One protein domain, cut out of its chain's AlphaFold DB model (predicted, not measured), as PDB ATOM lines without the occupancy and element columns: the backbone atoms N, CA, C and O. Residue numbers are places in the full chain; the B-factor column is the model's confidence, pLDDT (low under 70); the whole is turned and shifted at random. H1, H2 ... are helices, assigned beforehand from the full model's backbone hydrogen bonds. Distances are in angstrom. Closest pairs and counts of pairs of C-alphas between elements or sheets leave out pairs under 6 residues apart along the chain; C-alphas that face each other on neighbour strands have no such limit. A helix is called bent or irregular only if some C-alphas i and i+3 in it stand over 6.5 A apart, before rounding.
ATOM      1  N   ALA A   2     150.027 119.744 148.645       88.06
ATOM      2  CA  ALA A   2     150.742 118.991 149.689       88.06
ATOM      3  C   ALA A   2     151.526 117.741 149.229       88.06
ATOM      4  O   ALA A   2     152.648 117.547 149.674       88.06
ATOM      5  N   PHE A   3     150.982 116.911 148.328       90.88
ATOM      6  CA  PHE A   3     151.720 115.759 147.790       90.88
ATOM      7  C   PHE A   3     152.915 116.161 146.916       90.88
ATOM      8  O   PHE A   3     153.985 115.578 147.046       90.88
ATOM      9  N   VAL A   4     152.744 117.172 146.060       87.94
ATOM     10  CA  VAL A   4     153.831 117.727 145.243       87.94
ATOM     11  C   VAL A   4     154.891 118.332 146.153       87.94
ATOM     12  O   VAL A   4     156.056 117.983 146.020       87.94
ATOM     13  N   ASP A   5     154.487 119.158 147.119       89.44
ATOM     14  CA  ASP A   5     155.399 119.817 148.058       89.44
ATOM     15  C   ASP A   5     156.192 118.784 148.869       89.44
ATOM     16  O   ASP A   5     157.417 118.853 148.935       89.44
ATOM     17  N   ALA A   6     155.512 117.764 149.408       91.81
ATOM     18  CA  ALA A   6     156.149 116.659 150.114       91.81
ATOM     19  C   ALA A   6     157.118 115.881 149.211       91.81
ATOM     20  O   ALA A   6     158.226 115.569 149.642       91.81
ATOM     21  N   ALA A   7     156.767 115.643 147.943       88.06
ATOM     22  CA  ALA A   7     157.638 114.973 146.978       88.06
ATOM     23  C   ALA A   7     158.885 115.793 146.596       88.06
ATOM     24  O   ALA A   7     159.848 115.228 146.075       88.06
ATOM     25  N   MET A   8     158.886 117.113 146.826       88.31
ATOM     26  CA  MET A   8     160.083 117.953 146.675       88.31
ATOM     27  C   MET A   8     161.015 117.864 147.890       88.31
ATOM     28  O   MET A   8     162.162 118.308 147.822       88.31
ATOM     29  N   THR A   9     160.541 117.297 149.000       87.44
ATOM     30  CA  THR A   9     161.369 116.998 150.167       87.44
ATOM     31  C   THR A   9     162.045 115.634 150.018       87.44
ATOM     32  O   THR A   9     161.689 114.821 149.166       87.44
ATOM     33  N   LEU A  10     163.024 115.357 150.878       85.25
ATOM     34  CA  LEU A  10     163.596 114.017 151.037       85.25
ATOM     35  C   LEU A  10     162.994 113.290 152.250       85.25
ATOM     36  O   LEU A  10     163.655 112.427 152.820       85.25
ATOM     37  N   ASP A  11     161.775 113.658 152.662       95.00
ATOM     38  CA  ASP A  11     161.064 113.062 153.793       95.00
ATOM     39  C   ASP A  11     160.058 111.995 153.303       95.00
ATOM     40  O   ASP A  11     158.996 112.322 152.746       95.00
ATOM     41  N   PRO A  12     160.356 110.696 153.503       92.94
ATOM     42  CA  PRO A  12     159.473 109.613 153.086       92.94
ATOM     43  C   PRO A  12     158.168 109.561 153.886       92.94
ATOM     44  O   PRO A  12     157.160 109.093 153.355       92.94
ATOM     45  N   THR A  13     158.171 110.029 155.137       96.25
ATOM     46  CA  THR A  13     156.984 110.054 155.996       96.25
ATOM     47  C   THR A  13     156.019 111.121 155.509       96.25
ATOM     48  O   THR A  13     154.876 110.796 155.199       96.25
ATOM     49  N   ALA A  14     156.497 112.352 155.303       94.94
ATOM     50  CA  ALA A  14     155.671 113.433 154.758       94.94
ATOM     51  C   ALA A  14     155.080 113.065 153.384       94.94
ATOM     52  O   ALA A  14     153.901 113.299 153.109       94.94
ATOM     53  N   THR A  15     155.884 112.424 152.532       94.56
ATOM     54  CA  THR A  15     155.425 111.927 151.226       94.56
ATOM     55  C   THR A  15     154.382 110.817 151.380       94.56
ATOM     56  O   THR A  15     153.409 110.766 150.626       94.56
ATOM     57  N   GLY A  16     154.567 109.917 152.349       95.94
ATOM     58  CA  GLY A  16     153.635 108.841 152.667       95.94
ATOM     59  C   GLY A  16     152.264 109.352 153.092       95.94
ATOM     60  O   GLY A  16     151.258 108.935 152.515       95.94
ATOM     61  N   ASP A  17     152.244 110.294 154.030       97.06
ATOM     62  CA  ASP A  17     151.023 110.882 154.580       97.06
ATOM     63  C   ASP A  17     150.257 111.668 153.510       97.06
ATOM     64  O   ASP A  17     149.054 111.472 153.313       97.06
ATOM     65  N   ALA A  18     150.963 112.493 152.729       96.44
ATOM     66  CA  ALA A  18     150.352 113.245 151.641       96.44
ATOM     67  C   ALA A  18     149.824 112.332 150.517       96.44
ATOM     68  O   ALA A  18     148.782 112.625 149.928       96.44
ATOM     69  N   ARG A  19     150.499 111.206 150.235       96.25
ATOM     70  CA  ARG A  19     150.014 110.199 149.277       96.25
ATOM     71  C   ARG A  19     148.738 109.524 149.769       96.25
ATOM     72  O   ARG A  19     147.849 109.289 148.959       96.25
ATOM     73  N   ALA A  20     148.649 109.202 151.060       97.31
ATOM     74  CA  ALA A  20     147.465 108.572 151.640       97.31
ATOM     75  C   ALA A  20     146.244 109.500 151.540       97.31
ATOM     76  O   ALA A  20     145.200 109.087 151.040       97.31
ATOM     77  N   ALA A  21     146.414 110.776 151.891       96.56
ATOM     78  CA  ALA A  21     145.365 111.782 151.744       96.56
ATOM     79  C   ALA A  21     144.943 111.978 150.276       96.56
ATOM     80  O   ALA A  21     143.758 112.113 149.969       96.56
ATOM     81  N   LEU A  22     145.905 111.967 149.344       95.69
ATOM     82  CA  LEU A  22     145.604 112.076 147.918       95.69
ATOM     83  C   LEU A  22     144.853 110.839 147.406       95.69
ATOM     84  O   LEU A  22     143.896 110.976 146.652       95.69
ATOM     85  N   LEU A  23     145.240 109.644 147.856       97.81
ATOM     86  CA  LEU A  23     144.574 108.391 147.503       97.81
ATOM     87  C   LEU A  23     143.097 108.391 147.907       97.81
ATOM     88  O   LEU A  23     142.260 107.978 147.109       97.81
ATOM     89  N   GLU A  24     142.773 108.881 149.103       97.75
ATOM     90  CA  GLU A  24     141.382 109.011 149.553       97.75
ATOM     91  C   GLU A  24     140.579 110.000 148.696       97.75
ATOM     92  O   GLU A  24     139.397 109.779 148.445       97.75
ATOM     93  N   ALA A  25     141.215 111.070 148.215       97.25
ATOM     94  CA  ALA A  25     140.541 112.125 147.466       97.25
ATOM     95  C   ALA A  25     140.307 111.791 145.983       97.25
ATOM     96  O   ALA A  25     139.260 112.144 145.441       97.25
ATOM     97  N   ILE A  26     141.282 111.165 145.311       96.69
ATOM     98  CA  ILE A  26     141.271 110.995 143.841       96.69
ATOM     99  C   ILE A  26     141.468 109.550 143.371       96.69
ATOM    100  O   ILE A  26     141.487 109.290 142.168       96.69
ATOM    101  N   GLY A  27     141.592 108.599 144.298       97.69
ATOM    102  CA  GLY A  27     141.772 107.188 143.980       97.69
ATOM    103  C   GLY A  27     143.150 106.854 143.406       97.69
ATOM    104  O   GLY A  27     144.026 107.703 143.240       97.69
ATOM    105  N   VAL A  28     143.356 105.564 143.127       97.75
ATOM    106  CA  VAL A  28     144.664 105.029 142.713       97.75
ATOM    107  C   VAL A  28     145.125 105.628 141.386       97.75
ATOM    108  O   VAL A  28     146.265 106.071 141.296       97.75
ATOM    109  N   GLU A  29     144.251 105.664 140.377       97.94
ATOM    110  CA  GLU A  29     144.599 106.182 139.046       97.94
ATOM    111  C   GLU A  29     145.017 107.655 139.119       97.94
ATOM    112  O   GLU A  29     146.091 108.014 138.642       97.94
ATOM    113  N   GLY A  30     144.253 108.478 139.845       96.12
ATOM    114  CA  GLY A  30     144.594 109.884 140.044       96.12
ATOM    115  C   GLY A  30     145.930 110.085 140.769       96.12
ATOM    116  O   GLY A  30     146.695 110.982 140.417       96.12
ATOM    117  N   VAL A  31     146.253 109.245 141.760       96.31
ATOM    118  CA  VAL A  31     147.558 109.299 142.446       96.31
ATOM    119  C   VAL A  31     148.700 108.934 141.501       96.31
ATOM    120  O   VAL A  31     149.751 109.576 141.545       96.31
ATOM    121  N   VAL A  32     148.513 107.920 140.652       96.88
ATOM    122  CA  VAL A  32     149.513 107.520 139.654       96.88
ATOM    123  C   VAL A  32     149.765 108.659 138.670       96.88
ATOM    124  O   VAL A  32     150.923 109.014 138.449       96.88
ATOM    125  N   ASP A  33     148.709 109.291 138.159       96.94
ATOM    126  CA  ASP A  33     148.825 110.430 137.247       96.94
ATOM    127  C   ASP A  33     149.535 111.618 137.913       96.94
ATOM    128  O   ASP A  33     150.470 112.193 137.347       96.94
ATOM    129  N   ALA A  34     149.167 111.954 139.153       93.25
ATOM    130  CA  ALA A  34     149.812 113.026 139.907       93.25
ATOM    131  C   ALA A  34     151.310 112.754 140.141       93.25
ATOM    132  O   ALA A  34     152.146 113.656 139.997       93.25
ATOM    133  N   ALA A  35     151.670 111.511 140.471       92.75
ATOM    134  CA  ALA A  35     153.060 111.099 140.636       92.75
ATOM    135  C   ALA A  35     153.834 111.162 139.310       92.75
ATOM    136  O   ALA A  35     154.962 111.658 139.287       92.75
ATOM    137  N   ALA A  36     153.227 110.723 138.203       95.75
ATOM    138  CA  ALA A  36     153.835 110.765 136.877       95.75
ATOM    139  C   ALA A  36     154.127 112.205 136.430       95.75
ATOM    140  O   ALA A  36     155.243 112.504 136.000       95.75
ATOM    141  N   VAL A  37     153.164 113.117 136.598       94.75
ATOM    142  CA  VAL A  37     153.349 114.545 136.299       94.75
ATOM    143  C   VAL A  37     154.472 115.132 137.155       94.75
ATOM    144  O   VAL A  37     155.385 115.763 136.623       94.75
ATOM    145  N   THR A  38     154.464 114.868 138.464       91.94
ATOM    146  CA  THR A  38     155.505 115.351 139.390       91.94
ATOM    147  C   THR A  38     156.900 114.874 138.969       91.94
ATOM    148  O   THR A  38     157.841 115.668 138.902       91.94
ATOM    149  N   ALA A  39     157.036 113.591 138.626       91.69
ATOM    150  CA  ALA A  39     158.295 113.013 138.167       91.69
ATOM    151  C   ALA A  39     158.765 113.621 136.834       91.69
ATOM    152  O   ALA A  39     159.954 113.899 136.675       91.69
ATOM    153  N   MET A  40     157.845 113.877 135.901       95.81
ATOM    154  CA  MET A  40     158.160 114.484 134.606       95.81
ATOM    155  C   MET A  40     158.726 115.901 134.760       95.81
ATOM    156  O   MET A  40     159.742 116.233 134.147       95.81
ATOM    157  N   PHE A  41     158.126 116.729 135.620       91.31
ATOM    158  CA  PHE A  41     158.647 118.070 135.903       91.31
ATOM    159  C   PHE A  41     160.049 118.026 136.521       91.31
ATOM    160  O   PHE A  41     160.915 118.819 136.146       91.31
ATOM    161  N   GLN A  42     160.306 117.068 137.415       89.69
ATOM    162  CA  GLN A  42     161.634 116.870 137.996       89.69
ATOM    163  C   GLN A  42     162.673 116.435 136.959       89.69
ATOM    164  O   GLN A  42     163.794 116.945 136.959       89.69
ATOM    165  N   LEU A  43     162.307 115.517 136.062       94.88
ATOM    166  CA  LEU A  43     163.182 115.074 134.982       94.88
ATOM    167  C   LEU A  43     163.556 116.236 134.057       94.88
ATOM    168  O   LEU A  43     164.741 116.480 133.840       94.88
ATOM    169  N   ASN A  44     162.562 116.965 133.548       94.06
ATOM    170  CA  ASN A  44     162.783 118.045 132.588       94.06
ATOM    171  C   ASN A  44     163.624 119.178 133.181       94.06
ATOM    172  O   ASN A  44     164.527 119.672 132.512       94.06
ATOM    173  N   THR A  45     163.372 119.538 134.444       90.00
ATOM    174  CA  THR A  45     164.159 120.562 135.149       90.00
ATOM    175  C   THR A  45     165.627 120.152 135.222       90.00
ATOM    176  O   THR A  45     166.497 120.884 134.766       90.00
ATOM    177  N   ARG A  46     165.911 118.929 135.689       91.81
ATOM    178  CA  ARG A  46     167.292 118.432 135.792       91.81
ATOM    179  C   ARG A  46     167.968 118.300 134.434       91.81
ATOM    180  O   ARG A  46     169.157 118.578 134.323       91.81
ATOM    181  N   ALA A  47     167.228 117.880 133.409       95.12
ATOM    182  CA  ALA A  47     167.748 117.790 132.052       95.12
ATOM    183  C   ALA A  47     168.156 119.177 131.530       95.12
ATOM    184  O   ALA A  47     169.286 119.339 131.067       95.12
ATOM    185  N   ALA A  48     167.281 120.178 131.669       91.50
ATOM    186  CA  ALA A  48     167.555 121.549 131.253       91.50
ATOM    187  C   ALA A  48     168.737 122.164 132.015       91.50
ATOM    188  O   ALA A  48     169.647 122.705 131.384       91.50
ATOM    189  N   ASP A  49     168.773 121.992 133.340       90.38
ATOM    190  CA  ASP A  49     169.873 122.454 134.191       90.38
ATOM    191  C   ASP A  49     171.200 121.800 133.780       90.38
ATOM    192  O   ASP A  49     172.213 122.483 133.622       90.38
ATOM    193  N   SER A  50     171.202 120.482 133.541       94.31
ATOM    194  CA  SER A  50     172.407 119.741 133.144       94.31
ATOM    195  C   SER A  50     172.952 120.149 131.774       94.31
ATOM    196  O   SER A  50     174.159 120.087 131.546       94.31
ATOM    197  N   ALA A  51     172.070 120.576 130.871       95.25
ATOM    198  CA  ALA A  51     172.423 121.037 129.535       95.25
ATOM    199  C   ALA A  51     172.723 122.547 129.489       95.25
ATOM    200  O   ALA A  51     173.121 123.053 128.440       95.25
ATOM    201  N   GLY A  52     172.545 123.268 130.604       91.81
ATOM    202  CA  GLY A  52     172.753 124.713 130.682       91.81
ATOM    203  C   GLY A  52     171.794 125.506 129.793       91.81
ATOM    204  O   GLY A  52     172.186 126.536 129.245       91.81
ATOM    205  N   ILE A  53     170.563 125.017 129.605       89.88
ATOM    206  CA  ILE A  53     169.575 125.657 128.729       89.88
ATOM    207  C   ILE A  53     169.153 127.002 129.344       89.88
ATOM    208  O   ILE A  53     168.593 127.013 130.443       89.88
ATOM    209  N   PRO A  54     169.397 128.144 128.672       86.12
ATOM    210  CA  PRO A  54     168.966 129.439 129.178       86.12
ATOM    211  C   PRO A  54     167.455 129.621 129.008       86.12
ATOM    212  O   PRO A  54     166.840 129.060 128.101       86.12
ATOM    213  N   LEU A  55     166.861 130.466 129.851       86.94
ATOM    214  CA  LEU A  55     165.481 130.903 129.661       86.94
ATOM    215  C   LEU A  55     165.396 131.926 128.525       86.94
ATOM    216  O   LEU A  55     166.215 132.840 128.427       86.94
TER     217      LEU A  55
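What this domain is: This is residues 2 to 55 of the 81 residues of an uncharacterized protein of Gammaproteobacteria bacterium (UniProt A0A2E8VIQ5). What does the model look like? One long helix is sharply bent into a V with a short arm, H2a, and a long arm, H2b; the short helix H1 comes first, between the arms, and packs on H2a. The free stretch, residues 46 to 52, sticks out at the far end of H2b. What is it made of, and how large is it? The printed part has 54 residues with two named helices, H1 then H2, and no named strand, so the class is all helix. It is loose, with a radius of gyration of the C-alphas of 13.2 A, and elongated, spanning 40 by 22 by 14 A.

How they stand to each other: What does the first helix touch? H1, residues 2 to 7, and H2a, residues 12 to 25, form a helical hairpin and touch, their closest C-alphas being those of Phe 3 and Ala 18, 4.8 A apart. They run opposite ways at a steep tilt of 40 degrees. How does the long arm stand? H2b, residues 28 to 51, touches H2a with residues 30 to 31 alone, the closest C-alphas being those of Leu 23 and Val 31, 5.9 A apart; they run opposite ways at a steep tilt of 46 degrees. H1 and H2b are close but not clearly touching, the C-alphas of Val 4 and Thr 38 being closest at 6.5 A. Are the backbones well formed? In H1, H2a and H2b every O i to N i+4 pair is within hydrogen-bond range.

Where its parts are: Where does the first helix begin? C-alpha 2 of H1 is at (150.742, 118.991, 149.689). Where is the bend? By its hydrogen bonds H2, residues 12 to 51, was assigned as one helix, but it is bent: C-alphas 25 and 28 are 9.5 A apart. How long are the arms? H2a measures 19.9 A, and H2b 34.6 A, ending with C-alpha 51 at (172.423, 121.037, 129.535).

The domain as a whole: How far does it reach? The two C-alphas farthest apart, those of Glu 24 and Pro 54, are 39.9 A apart. Is anything missing or uncertain? The printed part has no cut, and the link from H1 to H2 is tight, with 4 residues. The mean pLDDT of the printed part is 93.4, and no printed residue is under 70.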